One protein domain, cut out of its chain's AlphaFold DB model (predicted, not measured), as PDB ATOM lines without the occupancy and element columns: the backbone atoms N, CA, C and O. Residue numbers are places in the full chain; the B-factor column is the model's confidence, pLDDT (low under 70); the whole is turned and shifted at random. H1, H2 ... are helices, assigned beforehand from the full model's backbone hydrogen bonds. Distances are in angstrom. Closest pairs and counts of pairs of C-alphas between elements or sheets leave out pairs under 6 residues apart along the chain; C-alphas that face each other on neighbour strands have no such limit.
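AT A GLANCE: This is residues 98 to 146 of the 146 residues of an uncharacterized protein of Tatumella sp. OPLPL6 (UniProt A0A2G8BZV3). One long helix, H1, meets a shorter helix, H2, near their ends and makes a flat, open V. The arms spread apart from the corner around Gly 127. The printed part has 49 residues with two named helices, H1 then H2, and no named strand; its class is all helix. It is only just extended, close to loose, with a radius of gyration of the C-alphas of 14.8 A and spans of 45 by 29 by 5 A.

HOW THE PARTS SIT: H1, residues 98 to 126, and H2, residues 128 to 143, are close but not clearly touching, with 2 pairs of C-alphas within 8 A. Their closest C-alphas, those of Ile 123 and Glu 131, are 5.9 A apart. The helices run opposite ways at a steep tilt of 36 degrees, only just past shallow. Every O i to N i+4 pair in H1 is within hydrogen-bond range; in H2, 10 of 12 are.

IN THESE COORDINATES: H1 begins at C-alpha 98 (360.444, 306.580, 346.304) and measures 42.4 A from first to last C-alpha. H2 measures 23.3 A and ends at C-alpha 143 (362.992, 331.696, 325.138).

THE WHOLE: The C-alphas of Pro 98 and Glu 129, the two farthest apart, are 45.0 A apart. The printed part has no cut, and the link from H1 to H2 is tight. Confidence is under 70 at residues 98 to 102, 128 to 132 and 141 to 146.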
ATOM      1  N   PRO A  98     360.588 306.266 347.735       52.97
ATOM      2  CA  PRO A  98     360.444 306.580 346.304       52.97
ATOM      3  C   PRO A  98     358.992 306.520 345.798       52.97
ATOM      4  O   PRO A  98     358.632 307.177 344.824       52.97
ATOM      5  N   ILE A  99     358.128 305.782 346.500       49.97
ATOM      6  CA  ILE A  99     356.684 305.710 346.229       49.97
ATOM      7  C   ILE A  99     356.005 307.061 346.524       49.97
ATOM      8  O   ILE A  99     355.085 307.464 345.813       49.97
ATOM      9  N   SER A 100     356.499 307.803 347.520       58.09
ATOM     10  CA  SER A 100     355.968 309.121 347.882       58.09
ATOM     11  C   SER A 100     356.376 310.209 346.889       58.09
ATOM     12  O   SER A 100     355.639 311.177 346.725       58.09
ATOM     13  N   ALA A 101     357.518 310.054 346.210       60.25
ATOM     14  CA  ALA A 101     357.983 311.018 345.217       60.25
ATOM     15  C   ALA A 101     357.142 310.967 343.932       60.25
ATOM     16  O   ALA A 101     356.727 312.011 343.442       60.25
ATOM     17  N   ARG A 102     356.807 309.769 343.424       66.75
ATOM     18  CA  ARG A 102     355.930 309.635 342.242       66.75
ATOM     19  C   ARG A 102     354.538 310.208 342.488       66.75
ATOM     20  O   ARG A 102     354.078 311.028 341.710       66.75
ATOM     21  N   SER A 103     353.929 309.876 343.627       72.81
ATOM     22  CA  SER A 103     352.621 310.437 343.983       72.81
ATOM     23  C   SER A 103     352.655 311.963 344.149       72.81
ATOM     24  O   SER A 103     351.665 312.628 343.853       72.81
ATOM     25  N   ALA A 104     353.770 312.532 344.618       70.31
ATOM     26  CA  ALA A 104     353.932 313.981 344.700       70.31
ATOM     27  C   ALA A 104     354.036 314.629 343.310       70.31
ATOM     28  O   ALA A 104     353.442 315.683 343.102       70.31
ATOM     29  N   VAL A 105     354.720 313.983 342.360       74.44
ATOM     30  CA  VAL A 105     354.796 314.443 340.965       74.44
ATOM     31  C   VAL A 105     353.419 314.408 340.304       74.44
ATOM     32  O   VAL A 105     353.017 315.419 339.741       74.44
ATOM     33  N   ASP A 106     352.658 313.322 340.458       77.69
ATOM     34  CA  ASP A 106     351.314 313.214 339.868       77.69
ATOM     35  C   ASP A 106     350.367 314.294 340.424       77.69
ATOM     36  O   ASP A 106     349.628 314.944 339.685       77.69
ATOM     37  N   LYS A 107     350.422 314.550 341.739       76.75
ATOM     38  CA  LYS A 107     349.640 315.623 342.381       76.75
ATOM     39  C   LYS A 107     350.057 317.011 341.900       76.75
ATOM     40  O   LYS A 107     349.200 317.880 341.749       76.75
ATOM     41  N   LEU A 108     351.353 317.224 341.685       76.19
ATOM     42  CA  LEU A 108     351.880 318.485 341.174       76.19
ATOM     43  C   LEU A 108     351.463 318.706 339.716       76.19
ATOM     44  O   LEU A 108     351.087 319.817 339.350       76.19
ATOM     45  N   GLU A 109     351.477 317.653 338.898       80.00
ATOM     46  CA  GLU A 109     351.042 317.703 337.505       80.00
ATOM     47  C   GLU A 109     349.548 318.040 337.398       80.00
ATOM     48  O   GLU A 109     349.171 318.947 336.655       80.00
ATOM     49  N   GLU A 110     348.700 317.378 338.189       82.81
ATOM     50  CA  GLU A 110     347.263 317.667 338.218       82.81
ATOM     51  C   GLU A 110     346.966 319.085 338.726       82.81
ATOM     52  O   GLU A 110     346.146 319.800 338.139       82.81
ATOM     53  N   ALA A 111     347.684 319.557 339.751       75.38
ATOM     54  CA  ALA A 111     347.570 320.939 340.217       75.38
ATOM     55  C   ALA A 111     347.977 321.951 339.130       75.38
ATOM     56  O   ALA A 111     347.318 322.981 338.956       75.38
ATOM     57  N   TYR A 112     349.028 321.651 338.361       77.94
ATOM     58  CA  TYR A 112     349.491 322.495 337.262       77.94
ATOM     59  C   TYR A 112     348.474 322.552 336.113       77.94
ATOM     60  O   TYR A 112     348.148 323.641 335.637       77.94
ATOM     61  N   LYS A 113     347.896 321.406 335.725       82.06
ATOM     62  CA  LYS A 113     346.819 321.339 334.722       82.06
ATOM     63  C   LYS A 113     345.599 322.155 335.144       82.06
ATOM     64  O   LYS A 113     345.105 322.958 334.354       82.06
ATOM     65  N   ALA A 114     345.148 322.002 336.391       80.81
ATOM     66  CA  ALA A 114     344.014 322.758 336.920       80.81
ATOM     67  C   ALA A 114     344.273 324.276 336.900       80.81
ATOM     68  O   ALA A 114     343.389 325.059 336.547       80.81
ATOM     69  N   ARG A 115     345.503 324.701 337.221       77.62
ATOM     70  CA  ARG A 115     345.908 326.115 337.180       77.62
ATOM     71  C   ARG A 115     345.920 326.667 335.753       77.62
ATOM     72  O   ARG A 115     345.404 327.761 335.543       77.62
ATOM     73  N   ILE A 116     346.454 325.917 334.783       80.88
ATOM     74  CA  ILE A 116     346.426 326.298 333.359       80.88
ATOM     75  C   ILE A 116     344.985 326.484 332.884       80.88
ATOM     76  O   ILE A 116     344.685 327.467 332.210       80.88
ATOM     77  N   LEU A 117     344.090 325.566 333.257       80.62
ATOM     78  CA  LEU A 117     342.680 325.653 332.886       80.62
ATOM     79  C   LEU A 117     342.020 326.916 333.458       80.62
ATOM     80  O   LEU A 117     341.284 327.599 332.755       80.62
ATOM     81  N   ASN A 118     342.323 327.257 334.713       80.81
ATOM     82  CA  ASN A 118     341.808 328.470 335.342       80.81
ATOM     83  C   ASN A 118     342.314 329.737 334.628       80.81
ATOM     84  O   ASN A 118     341.524 330.618 334.307       80.81
ATOM     85  N   ILE A 119     343.608 329.791 334.292       79.25
ATOM     86  CA  ILE A 119     344.181 330.905 333.522       79.25
ATOM     87  C   ILE A 119     343.486 331.037 332.161       79.25
ATOM     88  O   ILE A 119     343.123 332.146 331.779       79.25
ATOM     89  N   ARG A 120     343.238 329.924 331.456       80.88
ATOM     90  CA  ARG A 120     342.481 329.941 330.193       80.88
ATOM     91  C   ARG A 120     341.089 330.544 330.382       80.88
ATOM     92  O   ARG A 120     340.730 331.441 329.631       80.88
ATOM     93  N   ASN A 121     340.341 330.098 331.389       78.44
ATOM     94  CA  ASN A 121     338.987 330.599 331.641       78.44
ATOM     95  C   ASN A 121     338.975 332.105 331.957       78.44
ATOM     96  O   ASN A 121     338.070 332.816 331.522       78.44
ATOM     97  N   VAL A 122     339.984 332.593 332.690       78.50
ATOM     98  CA  VAL A 122     340.158 334.027 332.976       78.50
ATOM     99  C   VAL A 122     340.446 334.808 331.693       78.50
ATOM    100  O   VAL A 122     339.840 335.850 331.475       78.50
ATOM    101  N   ILE A 123     341.304 334.293 330.809       75.00
ATOM    102  CA  ILE A 123     341.588 334.919 329.508       75.00
ATOM    103  C   ILE A 123     340.335 334.952 328.625       75.00
ATOM    104  O   ILE A 123     340.030 335.987 328.041       75.00
ATOM    105  N   GLU A 124     339.574 333.854 328.570       78.00
ATOM    106  CA  GLU A 124     338.310 333.791 327.821       78.00
ATOM    107  C   GLU A 124     337.294 334.831 328.318       78.00
ATOM    108  O   GLU A 124     336.576 335.415 327.509       78.00
ATOM    109  N   HIS A 125     337.260 335.105 329.626       74.69
ATOM    110  CA  HIS A 125     336.387 336.132 330.206       74.69
ATOM    111  C   HIS A 125     336.892 337.565 329.997       74.69
ATOM    112  O   HIS A 125     336.077 338.474 329.869       74.69
ATOM    113  N   LEU A 126     338.210 337.782 329.955       75.00
ATOM    114  CA  LEU A 126     338.809 339.115 329.789       75.00
ATOM    115  C   LEU A 126     338.867 339.584 328.323       75.00
ATOM    116  O   LEU A 126     339.142 340.754 328.062       75.00
ATOM    117  N   GLY A 127     338.571 338.709 327.359       77.81
ATOM    118  CA  GLY A 127     338.531 339.053 325.939       77.81
ATOM    119  C   GLY A 127     339.910 339.115 325.266       77.81
ATOM    120  O   GLY A 127     340.959 338.909 325.876       77.81
ATOM    121  N   LYS A 128     339.906 339.377 323.950       67.44
ATOM    122  CA  LYS A 128     341.068 339.186 323.055       67.44
ATOM    123  C   LYS A 128     342.295 340.052 323.377       67.44
ATOM    124  O   LYS A 128     343.396 339.693 322.970       67.44
ATOM    125  N   GLU A 129     342.138 341.168 324.088       62.31
ATOM    126  CA  GLU A 129     343.276 342.028 324.454       62.31
ATOM    127  C   GLU A 129     344.165 341.395 325.535       62.31
ATOM    128  O   GLU A 129     345.389 341.475 325.440       62.31
ATOM    129  N   ALA A 130     343.582 340.672 326.498       66.00
ATOM    130  CA  ALA A 130     344.344 339.992 327.551       66.00
ATOM    131  C   ALA A 130     345.122 338.768 327.025       66.00
ATOM    132  O   ALA A 130     346.186 338.420 327.542       66.00
ATOM    133  N   GLU A 131     344.626 338.123 325.966       68.44
ATOM    134  CA  GLU A 131     345.258 336.945 325.361       68.44
ATOM    135  C   GLU A 131     346.638 337.269 324.762       68.44
ATOM    136  O   GLU A 131     347.602 336.517 324.948       68.44
ATOM    137  N   ALA A 132     346.764 338.420 324.094       69.00
ATOM    138  CA  ALA A 132     348.017 338.863 323.487       69.00
ATOM    139  C   ALA A 132     349.100 339.163 324.539       69.00
ATOM    140  O   ALA A 132     350.276 338.840 324.338       69.00
ATOM    141  N   GLU A 133     348.711 339.741 325.675       72.88
ATOM    142  CA  GLU A 133     349.631 340.101 326.753       72.88
ATOM    143  C   GLU A 133     350.168 338.850 327.468       72.88
ATOM    144  O   GLU A 133     351.381 338.699 327.646       72.88
ATOM    145  N   VAL A 134     349.290 337.879 327.754       73.25
ATOM    146  CA  VAL A 134     349.683 336.594 328.352       73.25
ATOM    147  C   VAL A 134     350.569 335.777 327.407       73.25
ATOM    148  O   VAL A 134     351.589 335.239 327.842       73.25
ATOM    149  N   LEU A 135     350.244 335.709 326.111       75.94
ATOM    150  CA  LEU A 135     351.081 335.025 325.116       75.94
ATOM    151  C   LEU A 135     352.467 335.667 324.980       75.94
ATOM    152  O   LEU A 135     353.464 334.960 324.804       75.94
ATOM    153  N   THR A 136     352.545 336.994 325.086       79.12
ATOM    154  CA  THR A 136     353.816 337.729 325.062       79.12
ATOM    155  C   THR A 136     354.664 337.389 326.284       79.12
ATOM    156  O   THR A 136     355.854 337.091 326.143       79.12
ATOM    157  N   LEU A 137     354.049 337.346 327.471       76.50
ATOM    158  CA  LEU A 137     354.715 336.927 328.702       76.50
ATOM    159  C   LEU A 137     355.229 335.487 328.582       76.50
ATOM    160  O   LEU A 137     356.406 335.221 328.825       76.50
ATOM    161  N   PHE A 138     354.381 334.565 328.120       75.06
ATOM    162  CA  PHE A 138     354.739 333.155 327.962       75.06
ATOM    163  C   PHE A 138     355.911 332.964 326.989       75.06
ATOM    164  O   PHE A 138     356.843 332.205 327.266       75.06
ATOM    165  N   ARG A 139     355.915 333.693 325.864       77.44
ATOM    166  CA  ARG A 139     356.993 333.636 324.867       77.44
ATOM    167  C   ARG A 139     358.318 334.164 325.420       77.44
ATOM    168  O   ARG A 139     359.345 333.532 325.184       77.44
ATOM    169  N   LYS A 140     358.300 335.265 326.180       73.69
ATOM    170  CA  LYS A 140     359.494 335.817 326.841       73.69
ATOM    171  C   LYS A 140     360.134 334.782 327.774       73.69
ATOM    172  O   LYS A 140     361.316 334.493 327.655       73.69
ATOM    173  N   TYR A 141     359.328 334.139 328.615       61.25
ATOM    174  CA  TYR A 141     359.828 333.153 329.578       61.25
ATOM    175  C   TYR A 141     360.287 331.825 328.954       61.25
ATOM    176  O   TYR A 141     361.186 331.176 329.487       61.25
ATOM    177  N   THR A 142     359.703 331.413 327.824       65.06
ATOM    178  CA  THR A 142     360.082 330.153 327.155       65.06
ATOM    179  C   THR A 142     361.414 330.275 326.402       65.06
ATOM    180  O   THR A 142     362.134 329.289 326.280       65.06
ATOM    181  N   ILE A 143     361.755 331.468 325.903       61.44
ATOM    182  CA  ILE A 143     362.992 331.696 325.138       61.44
ATOM    183  C   ILE A 143     364.209 331.838 326.062       61.44
ATOM    184  O   ILE A 143     365.267 331.318 325.727       61.44
ATOM    185  N   ASP A 144     364.056 332.455 327.236       50.59
ATOM    186  CA  ASP A 144     365.167 332.683 328.176       50.59
ATOM    187  C   ASP A 144     365.563 331.433 329.002       50.59
ATOM    188  O   ASP A 144     366.512 331.485 329.783       50.59
ATOM    189  N   SER A 145     364.849 330.307 328.853       50.19
ATOM    190  CA  SER A 145     365.096 329.059 329.607       50.19
ATOM    191  C   SER A 145     365.858 327.970 328.823       50.19
ATOM    192  O   SER A 145     365.974 326.851 329.323       50.19
ATOM    193  N   ASN A 146     366.349 328.272 327.613       45.56
ATOM    194  CA  ASN A 146     367.194 327.390 326.784       45.56
ATOM    195  C   ASN A 146     368.641 327.885 326.749       45.56
ATOM    196  O   ASN A 146     369.549 327.023 326.753       45.56
TER     197      ASN A 146